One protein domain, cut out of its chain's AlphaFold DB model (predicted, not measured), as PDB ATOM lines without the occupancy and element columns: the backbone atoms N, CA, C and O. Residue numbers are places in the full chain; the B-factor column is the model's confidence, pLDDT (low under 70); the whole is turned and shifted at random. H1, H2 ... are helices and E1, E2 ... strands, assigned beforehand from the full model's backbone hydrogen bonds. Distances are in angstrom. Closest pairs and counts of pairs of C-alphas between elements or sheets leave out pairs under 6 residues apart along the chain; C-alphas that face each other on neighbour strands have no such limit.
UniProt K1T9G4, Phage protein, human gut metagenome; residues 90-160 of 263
ATOM      1  N   LYS A  90     -19.184  23.738 -42.734       79.31
ATOM      2  CA  LYS A  90     -19.793  24.278 -43.958       79.31
ATOM      3  C   LYS A  90     -19.357  25.719 -44.183       79.31
ATOM      4  O   LYS A  90     -19.390  26.517 -43.252       79.31
ATOM      5  N   VAL A  91     -19.040  26.056 -45.432       79.00
ATOM      6  CA  VAL A  91     -18.748  27.431 -45.857       79.00
ATOM      7  C   VAL A  91     -19.518  27.752 -47.137       79.00
ATOM      8  O   VAL A  91     -19.772  26.867 -47.952       79.00
ATOM      9  N   LYS A  92     -19.935  29.013 -47.298       80.25
ATOM     10  CA  LYS A  92     -20.643  29.502 -48.490       80.25
ATOM     11  C   LYS A  92     -20.091  30.852 -48.945       80.25
ATOM     12  O   LYS A  92     -19.795  31.705 -48.112       80.25
ATOM     13  N   ILE A  93     -20.043  31.061 -50.260       78.12
ATOM     14  CA  ILE A  93     -19.768  32.357 -50.898       78.12
ATOM     15  C   ILE A  93     -21.003  32.786 -51.694       78.12
ATOM     16  O   ILE A  93     -21.604  31.992 -52.417       78.12
ATOM     17  N   ASN A  94     -21.397  34.053 -51.544       78.88
ATOM     18  CA  ASN A  94     -22.498  34.636 -52.307       78.88
ATOM     19  C   ASN A  94     -22.011  35.098 -53.682       78.88
ATOM     20  O   ASN A  94     -20.991  35.775 -53.790       78.88
ATOM     21  N   GLN A  95     -22.801  34.824 -54.717       70.69
ATOM     22  CA  GLN A  95     -22.499  35.247 -56.081       70.69
ATOM     23  C   GLN A  95     -23.122  36.614 -56.399       70.69
ATOM     24  O   GLN A  95     -24.342  36.799 -56.311       70.69
ATOM     25  N   SER A  96     -22.286  37.589 -56.774       72.00
ATOM     26  CA  SER A  96     -22.722  38.974 -57.011       72.00
ATOM     27  C   SER A  96     -23.475  39.155 -58.339       72.00
ATOM     28  O   SER A  96     -23.241  38.454 -59.325       72.00
ATOM     29  N   GLU A  97     -24.364  40.151 -58.411       62.50
ATOM     30  CA  GLU A  97     -25.088  40.487 -59.651       62.50
ATOM     31  C   GLU A  97     -24.165  40.988 -60.766       62.50
ATOM     32  O   GLU A  97     -24.440  40.778 -61.948       62.50
ATOM     33  N   ARG A  98     -23.031  41.589 -60.392       60.16
ATOM     34  CA  ARG A  98     -21.970  42.003 -61.313       60.16
ATOM     35  C   ARG A  98     -21.378  40.807 -62.056       60.16
ATOM     36  O   ARG A  98     -21.149  40.905 -63.258       60.16
ATOM     37  N   MET A  99     -21.205  39.668 -61.386       63.16
ATOM     38  CA  MET A  99     -20.761  38.435 -62.040       63.16
ATOM     39  C   MET A  99     -21.813  37.911 -63.028       63.16
ATOM     40  O   MET A  99     -21.479  37.550 -64.154       63.16
ATOM     41  N   ARG A 100     -23.106  37.973 -62.668       62.41
ATOM     42  CA  ARG A 100     -24.205  37.639 -63.598       62.41
ATOM     43  C   ARG A 100     -24.253  38.575 -64.812       62.41
ATOM     44  O   ARG A 100     -24.628  38.146 -65.900       62.41
ATOM     45  N   ALA A 101     -23.898  39.849 -64.646       60.50
ATOM     46  CA  ALA A 101     -23.806  40.805 -65.749       60.50
ATOM     47  C   ALA A 101     -22.615  40.511 -66.680       60.50
ATOM     48  O   ALA A 101     -22.789  40.569 -67.894       60.50
ATOM     49  N   LEU A 102     -21.456  40.127 -66.129       61.72
ATOM     50  CA  LEU A 102     -20.262  39.740 -66.896       61.72
ATOM     51  C   LEU A 102     -20.474  38.459 -67.725       61.72
ATOM     52  O   LEU A 102     -20.041  38.395 -68.872       61.72
ATOM     53  N   LEU A 103     -21.212  37.484 -67.182       60.16
ATOM     54  CA  LEU A 103     -21.681  36.293 -67.911       60.16
ATOM     55  C   LEU A 103     -22.564  36.658 -69.116       60.16
ATOM     56  O   LEU A 103     -22.449  36.060 -70.181       60.16
ATOM     57  N   ARG A 104     -23.433  37.667 -68.969       59.12
ATOM     58  CA  ARG A 104     -24.317  38.139 -70.050       59.12
ATOM     59  C   ARG A 104     -23.608  39.000 -71.095       59.12
ATOM     60  O   ARG A 104     -24.103  39.095 -72.212       59.12
ATOM     61  N   SER A 105     -22.485  39.634 -70.756       58.66
ATOM     62  CA  SER A 105     -21.764  40.546 -71.655       58.66
ATOM     63  C   SER A 105     -20.761  39.855 -72.587       58.66
ATOM     64  O   SER A 105     -20.047  40.546 -73.306       58.66
ATOM     65  N   GLY A 106     -20.682  38.518 -72.585       52.59
ATOM     66  CA  GLY A 106     -19.841  37.759 -73.519       52.59
ATOM     67  C   GLY A 106     -18.340  37.788 -73.208       52.59
ATOM     68  O   GLY A 106     -17.533  37.564 -74.109       52.59
ATOM     69  N   VAL A 107     -17.948  38.062 -71.955       53.78
ATOM     70  CA  VAL A 107     -16.562  37.836 -71.508       53.78
ATOM     71  C   VAL A 107     -16.262  36.346 -71.689       53.78
ATOM     72  O   VAL A 107     -17.063  35.519 -71.261       53.78
ATOM     73  N   GLN A 108     -15.160  36.018 -72.375       53.50
ATOM     74  CA  GLN A 108     -14.792  34.648 -72.751       53.50
ATOM     75  C   GLN A 108     -14.996  33.667 -71.585       53.50
ATOM     76  O   GLN A 108     -14.478  33.884 -70.489       53.50
ATOM     77  N   ASN A 109     -15.771  32.611 -71.855       57.44
ATOM     78  CA  ASN A 109     -16.266  31.624 -70.888       57.44
ATOM     79  C   ASN A 109     -15.175  31.055 -69.963       57.44
ATOM     80  O   ASN A 109     -15.450  30.795 -68.793       57.44
ATOM     81  N   ASP A 110     -13.943  30.921 -70.456       60.94
ATOM     82  CA  ASP A 110     -12.853  30.265 -69.730       60.94
ATOM     83  C   ASP A 110     -12.420  31.029 -68.469       60.94
ATOM     84  O   ASP A 110     -12.268  30.435 -67.407       60.94
ATOM     85  N   ALA A 111     -12.304  32.361 -68.524       60.47
ATOM     86  CA  ALA A 111     -11.794  33.136 -67.386       60.47
ATOM     87  C   ALA A 111     -12.768  33.173 -66.193       60.47
ATOM     88  O   ALA A 111     -12.351  33.309 -65.043       60.47
ATOM     89  N   MET A 112     -14.073  33.075 -66.463       60.81
ATOM     90  CA  MET A 112     -15.105  33.100 -65.426       60.81
ATOM     91  C   MET A 112     -15.386  31.699 -64.873       60.81
ATOM     92  O   MET A 112     -15.653  31.559 -63.681       60.81
ATOM     93  N   TYR A 113     -15.255  30.669 -65.714       63.44
ATOM     94  CA  TYR A 113     -15.219  29.278 -65.273       63.44
ATOM     95  C   TYR A 113     -14.051  29.055 -64.301       63.44
ATOM     96  O   TYR A 113     -14.275  28.639 -63.167       63.44
ATOM     97  N   ASP A 114     -12.837  29.473 -64.672       65.25
ATOM     98  CA  ASP A 114     -11.656  29.398 -63.803       65.25
ATOM     99  C   ASP A 114     -11.846  30.131 -62.468       65.25
ATOM    100  O   ASP A 114     -11.360  29.675 -61.435       65.25
ATOM    101  N   TYR A 115     -12.561  31.259 -62.465       68.69
ATOM    102  CA  TYR A 115     -12.846  32.019 -61.248       68.69
ATOM    103  C   TYR A 115     -13.752  31.244 -60.279       68.69
ATOM    104  O   TYR A 115     -13.416  31.103 -59.105       68.69
ATOM    105  N   VAL A 116     -14.851  30.667 -60.771       71.56
ATOM    106  CA  VAL A 116     -15.774  29.870 -59.942       71.56
ATOM    107  C   VAL A 116     -15.116  28.573 -59.459       71.56
ATOM    108  O   VAL A 116     -15.322  28.170 -58.313       71.56
ATOM    109  N   ILE A 117     -14.287  27.934 -60.291       70.38
ATOM    110  CA  ILE A 117     -13.524  26.752 -59.870       70.38
ATOM    111  C   ILE A 117     -12.510  27.110 -58.780       70.38
ATOM    112  O   ILE A 117     -12.394  26.377 -57.797       70.38
ATOM    113  N   ARG A 118     -11.825  28.254 -58.891       72.31
ATOM    114  CA  ARG A 118     -10.923  28.744 -57.835       72.31
ATOM    115  C   ARG A 118     -11.659  29.029 -56.531       72.31
ATOM    116  O   ARG A 118     -11.148  28.645 -55.485       72.31
ATOM    117  N   ASP A 119     -12.852  29.616 -56.582       76.75
ATOM    118  CA  ASP A 119     -13.685  29.796 -55.387       76.75
ATOM    119  C   ASP A 119     -14.026  28.443 -54.741       76.75
ATOM    120  O   ASP A 119     -13.934  28.294 -53.523       76.75
ATOM    121  N   GLY A 120     -14.359  27.428 -55.548       73.25
ATOM    122  CA  GLY A 120     -14.591  26.061 -55.073       73.25
ATOM    123  C   GLY A 120     -13.370  25.444 -54.381       73.25
ATOM    124  O   GLY A 120     -13.505  24.877 -53.297       73.25
ATOM    125  N   ILE A 121     -12.177  25.605 -54.964       75.19
ATOM    126  CA  ILE A 121     -10.909  25.144 -54.369       75.19
ATOM    127  C   ILE A 121     -10.647  25.867 -53.044       75.19
ATOM    128  O   ILE A 121     -10.378  25.218 -52.037       75.19
ATOM    129  N   MET A 122     -10.802  27.193 -53.007       79.31
ATOM    130  CA  MET A 122     -10.606  27.976 -51.784       79.31
ATOM    131  C   MET A 122     -11.572  27.564 -50.668       79.31
ATOM    132  O   MET A 122     -11.174  27.479 -49.507       79.31
ATOM    133  N   LEU A 123     -12.836  27.289 -51.000       80.69
ATOM    134  CA  LEU A 123     -13.821  26.798 -50.033       80.69
ATOM    135  C   LEU A 123     -13.455  25.409 -49.496       80.69
ATOM    136  O   LEU A 123     -13.585  25.167 -48.295       80.69
ATOM    137  N   ALA A 124     -12.975  24.508 -50.354       77.31
ATOM    138  CA  ALA A 124     -12.497  23.195 -49.929       77.31
ATOM    139  C   ALA A 124     -11.273  23.310 -49.001       77.31
ATOM    140  O   ALA A 124     -11.239  22.675 -47.943       77.31
ATOM    141  N   ASP A 125     -10.316  24.181 -49.334       79.50
ATOM    142  CA  ASP A 125      -9.128  24.438 -48.514       79.50
ATOM    143  C   ASP A 125      -9.486  24.995 -47.131       79.50
ATOM    144  O   ASP A 125      -8.857  24.631 -46.135       79.50
ATOM    145  N   GLN A 126     -10.528  25.822 -47.025       79.19
ATOM    146  CA  GLN A 126     -11.015  26.326 -45.735       79.19
ATOM    147  C   GLN A 126     -11.557  25.205 -44.841       79.19
ATOM    148  O   GLN A 126     -11.255  25.175 -43.647       79.19
ATOM    149  N   VAL A 127     -12.314  24.256 -45.406       81.25
ATOM    150  CA  VAL A 127     -12.837  23.102 -44.654       81.25
ATOM    151  C   VAL A 127     -11.689  22.237 -44.131       81.25
ATOM    152  O   VAL A 127     -11.675  21.888 -42.951       81.25
ATOM    153  N   VAL A 128     -10.696  21.949 -44.974       79.06
ATOM    154  CA  VAL A 128      -9.507  21.171 -44.585       79.06
ATOM    155  C   VAL A 128      -8.649  21.928 -43.564       79.06
ATOM    156  O   VAL A 128      -8.139  21.349 -42.611       79.06
ATOM    157  N   THR A 129      -8.509  23.243 -43.702       81.56
ATOM    158  CA  THR A 129      -7.769  24.048 -42.719       81.56
ATOM    159  C   THR A 129      -8.443  23.990 -41.346       81.56
ATOM    160  O   THR A 129      -7.758  23.847 -40.333       81.56
ATOM    161  N   ARG A 130      -9.783  24.003 -41.288       80.94
ATOM    162  CA  ARG A 130     -10.521  23.852 -40.024       80.94
ATOM    163  C   ARG A 130     -10.292  22.484 -39.381       80.94
ATOM    164  O   ARG A 130     -10.125  22.426 -38.164       80.94
ATOM    165  N   THR A 131     -10.237  21.398 -40.159       80.00
ATOM    166  CA  THR A 131      -9.930  20.071 -39.594       80.00
ATOM    167  C   THR A 131      -8.509  20.013 -39.042       80.00
ATOM    168  O   THR A 131      -8.308  19.460 -37.965       80.00
ATOM    169  N   LYS A 132      -7.533  20.659 -39.690       79.12
ATOM    170  CA  LYS A 132      -6.154  20.761 -39.177       79.12
ATOM    171  C   LYS A 132      -6.063  21.541 -37.870       79.12
ATOM    172  O   LYS A 132      -5.354  21.124 -36.957       79.12
ATOM    173  N   VAL A 133      -6.783  22.657 -37.758       80.62
ATOM    174  CA  VAL A 133      -6.856  23.426 -36.505       80.62
ATOM    175  C   VAL A 133      -7.455  22.567 -35.391       80.62
ATOM    176  O   VAL A 133      -6.868  22.482 -34.318       80.62
ATOM    177  N   ALA A 134      -8.550  21.855 -35.673       79.69
ATOM    178  CA  ALA A 134      -9.175  20.950 -34.712       79.69
ATOM    179  C   ALA A 134      -8.234  19.814 -34.269       79.69
ATOM    180  O   ALA A 134      -8.081  19.580 -33.073       79.69
ATOM    181  N   LYS A 135      -7.545  19.146 -35.211       81.56
ATOM    182  CA  LYS A 135      -6.552  18.099 -34.903       81.56
ATOM    183  C   LYS A 135      -5.451  18.631 -33.974       81.56
ATOM    184  O   LYS A 135      -5.093  17.970 -33.003       81.56
ATOM    185  N   ASN A 136      -4.943  19.835 -34.239       79.56
ATOM    186  CA  ASN A 136      -3.918  20.470 -33.406       79.56
ATOM    187  C   ASN A 136      -4.424  20.857 -32.010       79.56
ATOM    188  O   ASN A 136      -3.686  20.719 -31.037       79.56
ATOM    189  N   GLU A 137      -5.664  21.329 -31.894       81.38
ATOM    190  CA  GLU A 137      -6.271  21.669 -30.602       81.38
ATOM    191  C   GLU A 137      -6.431  20.427 -29.716       81.38
ATOM    192  O   GLU A 137      -6.044  20.443 -28.542       81.38
ATOM    193  N   VAL A 138      -6.913  19.329 -30.308       82.19
ATOM    194  CA  VAL A 138      -7.057  18.037 -29.628       82.19
ATOM    195  C   VAL A 138      -5.697  17.493 -29.201       82.19
ATOM    196  O   VAL A 138      -5.558  17.049 -28.067       82.19
ATOM    197  N   LEU A 139      -4.673  17.582 -30.056       81.69
ATOM    198  CA  LEU A 139      -3.311  17.175 -29.698       81.69
ATOM    199  C   LEU A 139      -2.726  17.980 -28.534       81.69
ATOM    200  O   LEU A 139      -2.011  17.424 -27.708       81.69
ATOM    201  N   ALA A 140      -2.996  19.285 -28.482       77.94
ATOM    202  CA  ALA A 140      -2.405  20.165 -27.480       77.94
ATOM    203  C   ALA A 140      -3.126  20.113 -26.128       77.94
ATOM    204  O   ALA A 140      -2.490  20.262 -25.090       77.94
ATOM    205  N   THR A 141      -4.452  19.955 -26.131       78.56
ATOM    206  CA  THR A 141      -5.273  20.119 -24.918       78.56
ATOM    207  C   THR A 141      -6.077  18.882 -24.540       78.56
ATOM    208  O   THR A 141      -6.646  18.839 -23.452       78.56
ATOM    209  N   GLY A 142      -6.186  17.897 -25.435       75.88
ATOM    210  CA  GLY A 142      -7.107  16.773 -25.279       75.88
ATOM    211  C   GLY A 142      -8.583  17.154 -25.412       75.88
ATOM    212  O   GLY A 142      -9.460  16.326 -25.165       75.88
ATOM    213  N   LYS A 143      -8.878  18.404 -25.787       82.69
ATOM    214  CA  LYS A 143     -10.231  18.942 -25.931       82.69
ATOM    215  C   LYS A 143     -10.362  19.654 -27.269       82.69
ATOM    216  O   LYS A 143      -9.383  20.119 -27.843       82.69
ATOM    217  N   MET A 144     -11.587  19.736 -27.764       80.75
ATOM    218  CA  MET A 144     -11.932  20.543 -28.928       80.75
ATOM    219  C   MET A 144     -13.004  21.546 -28.522       80.75
ATOM    220  O   MET A 144     -14.069  21.153 -28.038       80.75
ATOM    221  N   THR A 145     -12.738  22.833 -28.730       82.31
ATOM    222  CA  THR A 145     -13.695  23.905 -28.458       82.31
ATOM    223  C   THR A 145     -14.173  24.534 -29.764       82.31
ATOM    224  O   THR A 145     -13.407  24.942 -30.636       82.31
ATOM    225  N   ILE A 146     -15.490  24.602 -29.932       78.50
ATOM    226  CA  ILE A 146     -16.138  25.232 -31.080       78.50
ATOM    227  C   ILE A 146     -16.948  26.401 -30.537       78.50
ATOM    228  O   ILE A 146     -17.946  26.181 -29.861       78.50
ATOM    229  N   LYS A 147     -16.493  27.626 -30.821       76.38
ATOM    230  CA  LYS A 147     -17.138  28.893 -30.435       76.38
ATOM    231  C   LYS A 147     -17.354  29.776 -31.654       76.38
ATOM    232  O   LYS A 147     -16.754  30.839 -31.790       76.38
ATOM    233  N   GLU A 148     -18.149  29.286 -32.592       73.19
ATOM    234  CA  GLU A 148     -18.323  29.899 -33.909       73.19
ATOM    235  C   GLU A 148     -19.798  29.827 -34.315       73.19
ATOM    236  O   GLU A 148     -20.457  28.822 -34.065       73.19
ATOM    237  N   ASN A 149     -20.318  30.873 -34.970       66.94
ATOM    238  CA  ASN A 149     -21.683  30.891 -35.520       66.94
ATOM    239  C   ASN A 149     -22.777  30.535 -34.481       66.94
ATOM    240  O   ASN A 149     -23.602  29.655 -34.719       66.94
ATOM    241  N   ASP A 150     -22.728  31.194 -33.315       71.12
ATOM    242  CA  ASP A 150     -23.621  30.996 -32.157       71.12
ATOM    243  C   ASP A 150     -23.640  29.572 -31.563       71.12
ATOM    244  O   ASP A 150     -24.484  29.248 -30.728       71.12
ATOM    245  N   LEU A 151     -22.688  28.723 -31.955       71.06
ATOM    246  CA  LEU A 151     -22.468  27.409 -31.365       71.06
ATOM    247  C   LEU A 151     -21.350  27.505 -30.322       71.06
ATOM    248  O   LEU A 151     -20.246  27.931 -30.656       71.06
ATOM    249  N   ASP A 152     -21.633  27.080 -29.089       79.38
ATOM    250  CA  ASP A 152     -20.635  26.853 -28.035       79.38
ATOM    251  C   ASP A 152     -20.665  25.369 -27.651       79.38
ATOM    252  O   ASP A 152     -21.531  24.914 -26.901       79.38
ATOM    253  N   LEU A 153     -19.763  24.592 -28.251       77.88
ATOM    254  CA  LEU A 153     -19.618  23.160 -28.008       77.88
ATOM    255  C   LEU A 153     -18.199  22.874 -27.528       77.88
ATOM    256  O   LEU A 153     -17.224  23.238 -28.182       77.88
ATOM    257  N   THR A 154     -18.085  22.174 -26.404       80.94
ATOM    258  CA  THR A 154     -16.812  21.633 -25.921       80.94
ATOM    259  C   THR A 154     -16.886  20.115 -25.948       80.94
ATOM    260  O   THR A 154     -17.756  19.528 -25.306       80.94
ATOM    261  N   ILE A 155     -15.984  19.490 -26.700       78.50
ATOM    262  CA  ILE A 155     -15.827  18.038 -26.769       78.50
ATOM    263  C   ILE A 155     -14.579  17.682 -25.963       78.50
ATOM    264  O   ILE A 155     -13.483  18.149 -26.271       78.50
ATOM    265  N   ASP A 156     -14.759  16.879 -24.917       80.19
ATOM    266  CA  ASP A 156     -13.674  16.379 -24.074       80.19
ATOM    267  C   ASP A 156     -13.387  14.919 -24.439       80.19
ATOM    268  O   ASP A 156     -14.292  14.084 -24.401       80.19
ATOM    269  N   TYR A 157     -12.141  14.623 -24.810       76.44
ATOM    270  CA  TYR A 157     -11.710  13.270 -25.165       76.44
ATOM    271  C   TYR A 157     -11.211  12.469 -23.953       76.44
ATOM    272  O   TYR A 157     -10.764  11.339 -24.120       76.44
ATOM    273  N   GLY A 158     -11.291  13.021 -22.736       74.50
ATOM    274  CA  GLY A 158     -10.937  12.302 -21.511       74.50
ATOM    275  C   GLY A 158      -9.432  12.134 -21.303       74.50
ATOM    276  O   GLY A 158      -9.014  11.246 -20.558       74.50
ATOM    277  N   VAL A 159      -8.610  12.975 -21.942       77.69
ATOM    278  CA  VAL A 159      -7.158  12.987 -21.720       77.69
ATOM    279  C   VAL A 159      -6.885  13.333 -20.259       77.69
ATOM    280  O   VAL A 159      -7.429  14.300 -19.718       77.69
ATOM    281  N   LYS A 160      -6.054  12.522 -19.599       75.38
ATOM    282  CA  LYS A 160      -5.764  12.702 -18.176       75.38
ATOM    283  C   LYS A 160      -5.017  14.024 -17.965       75.38
ATOM    284  O   LYS A 160      -4.082  14.297 -18.721       75.38
TER     285      LYS A 160
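What this domain is: This is residues 90 to 160 of the 263 residues of the protein "Phage protein" of human gut metagenome (UniProt K1T9G4). One long helix, H2, makes the long axis of a thin, rod-like domain, and the chain folds back toward the same side of it at both ends. At one end the short helix H1 comes before H2, with the unnamed residues 90 to 96 leading into it; at the other end the hairpin of E1 and E2 folds back at a slant, and its turn sticks out at residues 147 to 152. The printed part has 71 residues, with two named helices and two named strands in the order H1, H2, E1, E2; the sheet, E1 - E2, is antiparallel, and the class is mixed, helices and strands. The whole is extended, with a radius of gyration of the C-alphas of 18.9 A and spans of 62 by 23 by 10 A.

How they stand to each other: Start at Lys 90 and read on to H1, residues 97 to 104; a tight link of 4 residues leads from it to H2, residues 109 to 141. H1 and H2 are close but not clearly touching, and their closest C-alphas, those of Leu 103 and Met 112, are 7.7 A apart. They run opposite ways at a steep tilt of 40 degrees. In both helices every O i to N i+4 pair is within hydrogen-bond range. A tight link of 1 residue joins H2 to E1, residues 143 to 148; the closest C-alphas of these two, those of Val 138 and Met 144, are 5.5 A apart. E1 forms a hairpin with E2, residues 151 to 156, through a tight link of 2 residues. The two strands are antiparallel, with 177 degrees between their directions. Look for N 146 and O 153 at 2.8 A and N 153 and O 146 at 2.9 A, both within hydrogen-bond range. H2 and E2 are apart, and H1 is apart from both strands.

Where its parts are: Find C-alpha 97 at (-25.088, 40.487, -59.651), where H1 begins; it ends at residue 104. Next find C-alpha 109 at (-16.266, 31.624, -70.888); from there H2 runs 48.6 A to C-alpha 141. E1 covers 15.8 A from residue 143 to residue 148. E2 covers 15.9 A from residue 151 to C-alpha 156 at (-13.674, 16.379, -24.074).

The domain as a whole: The two C-alphas farthest apart, those of Ser 105 and Lys 160, are 62.4 A from each other. Residues 104 to 111, of which 109 to 111 belong to H2, stand free, as do residues 147 to 152. The printed part has no cut, and no link between its named elements is long. In the B-factor column you will find a mean pLDDT of the printed part of 73.0, with residues 97 to 115 and residue 149 under 70.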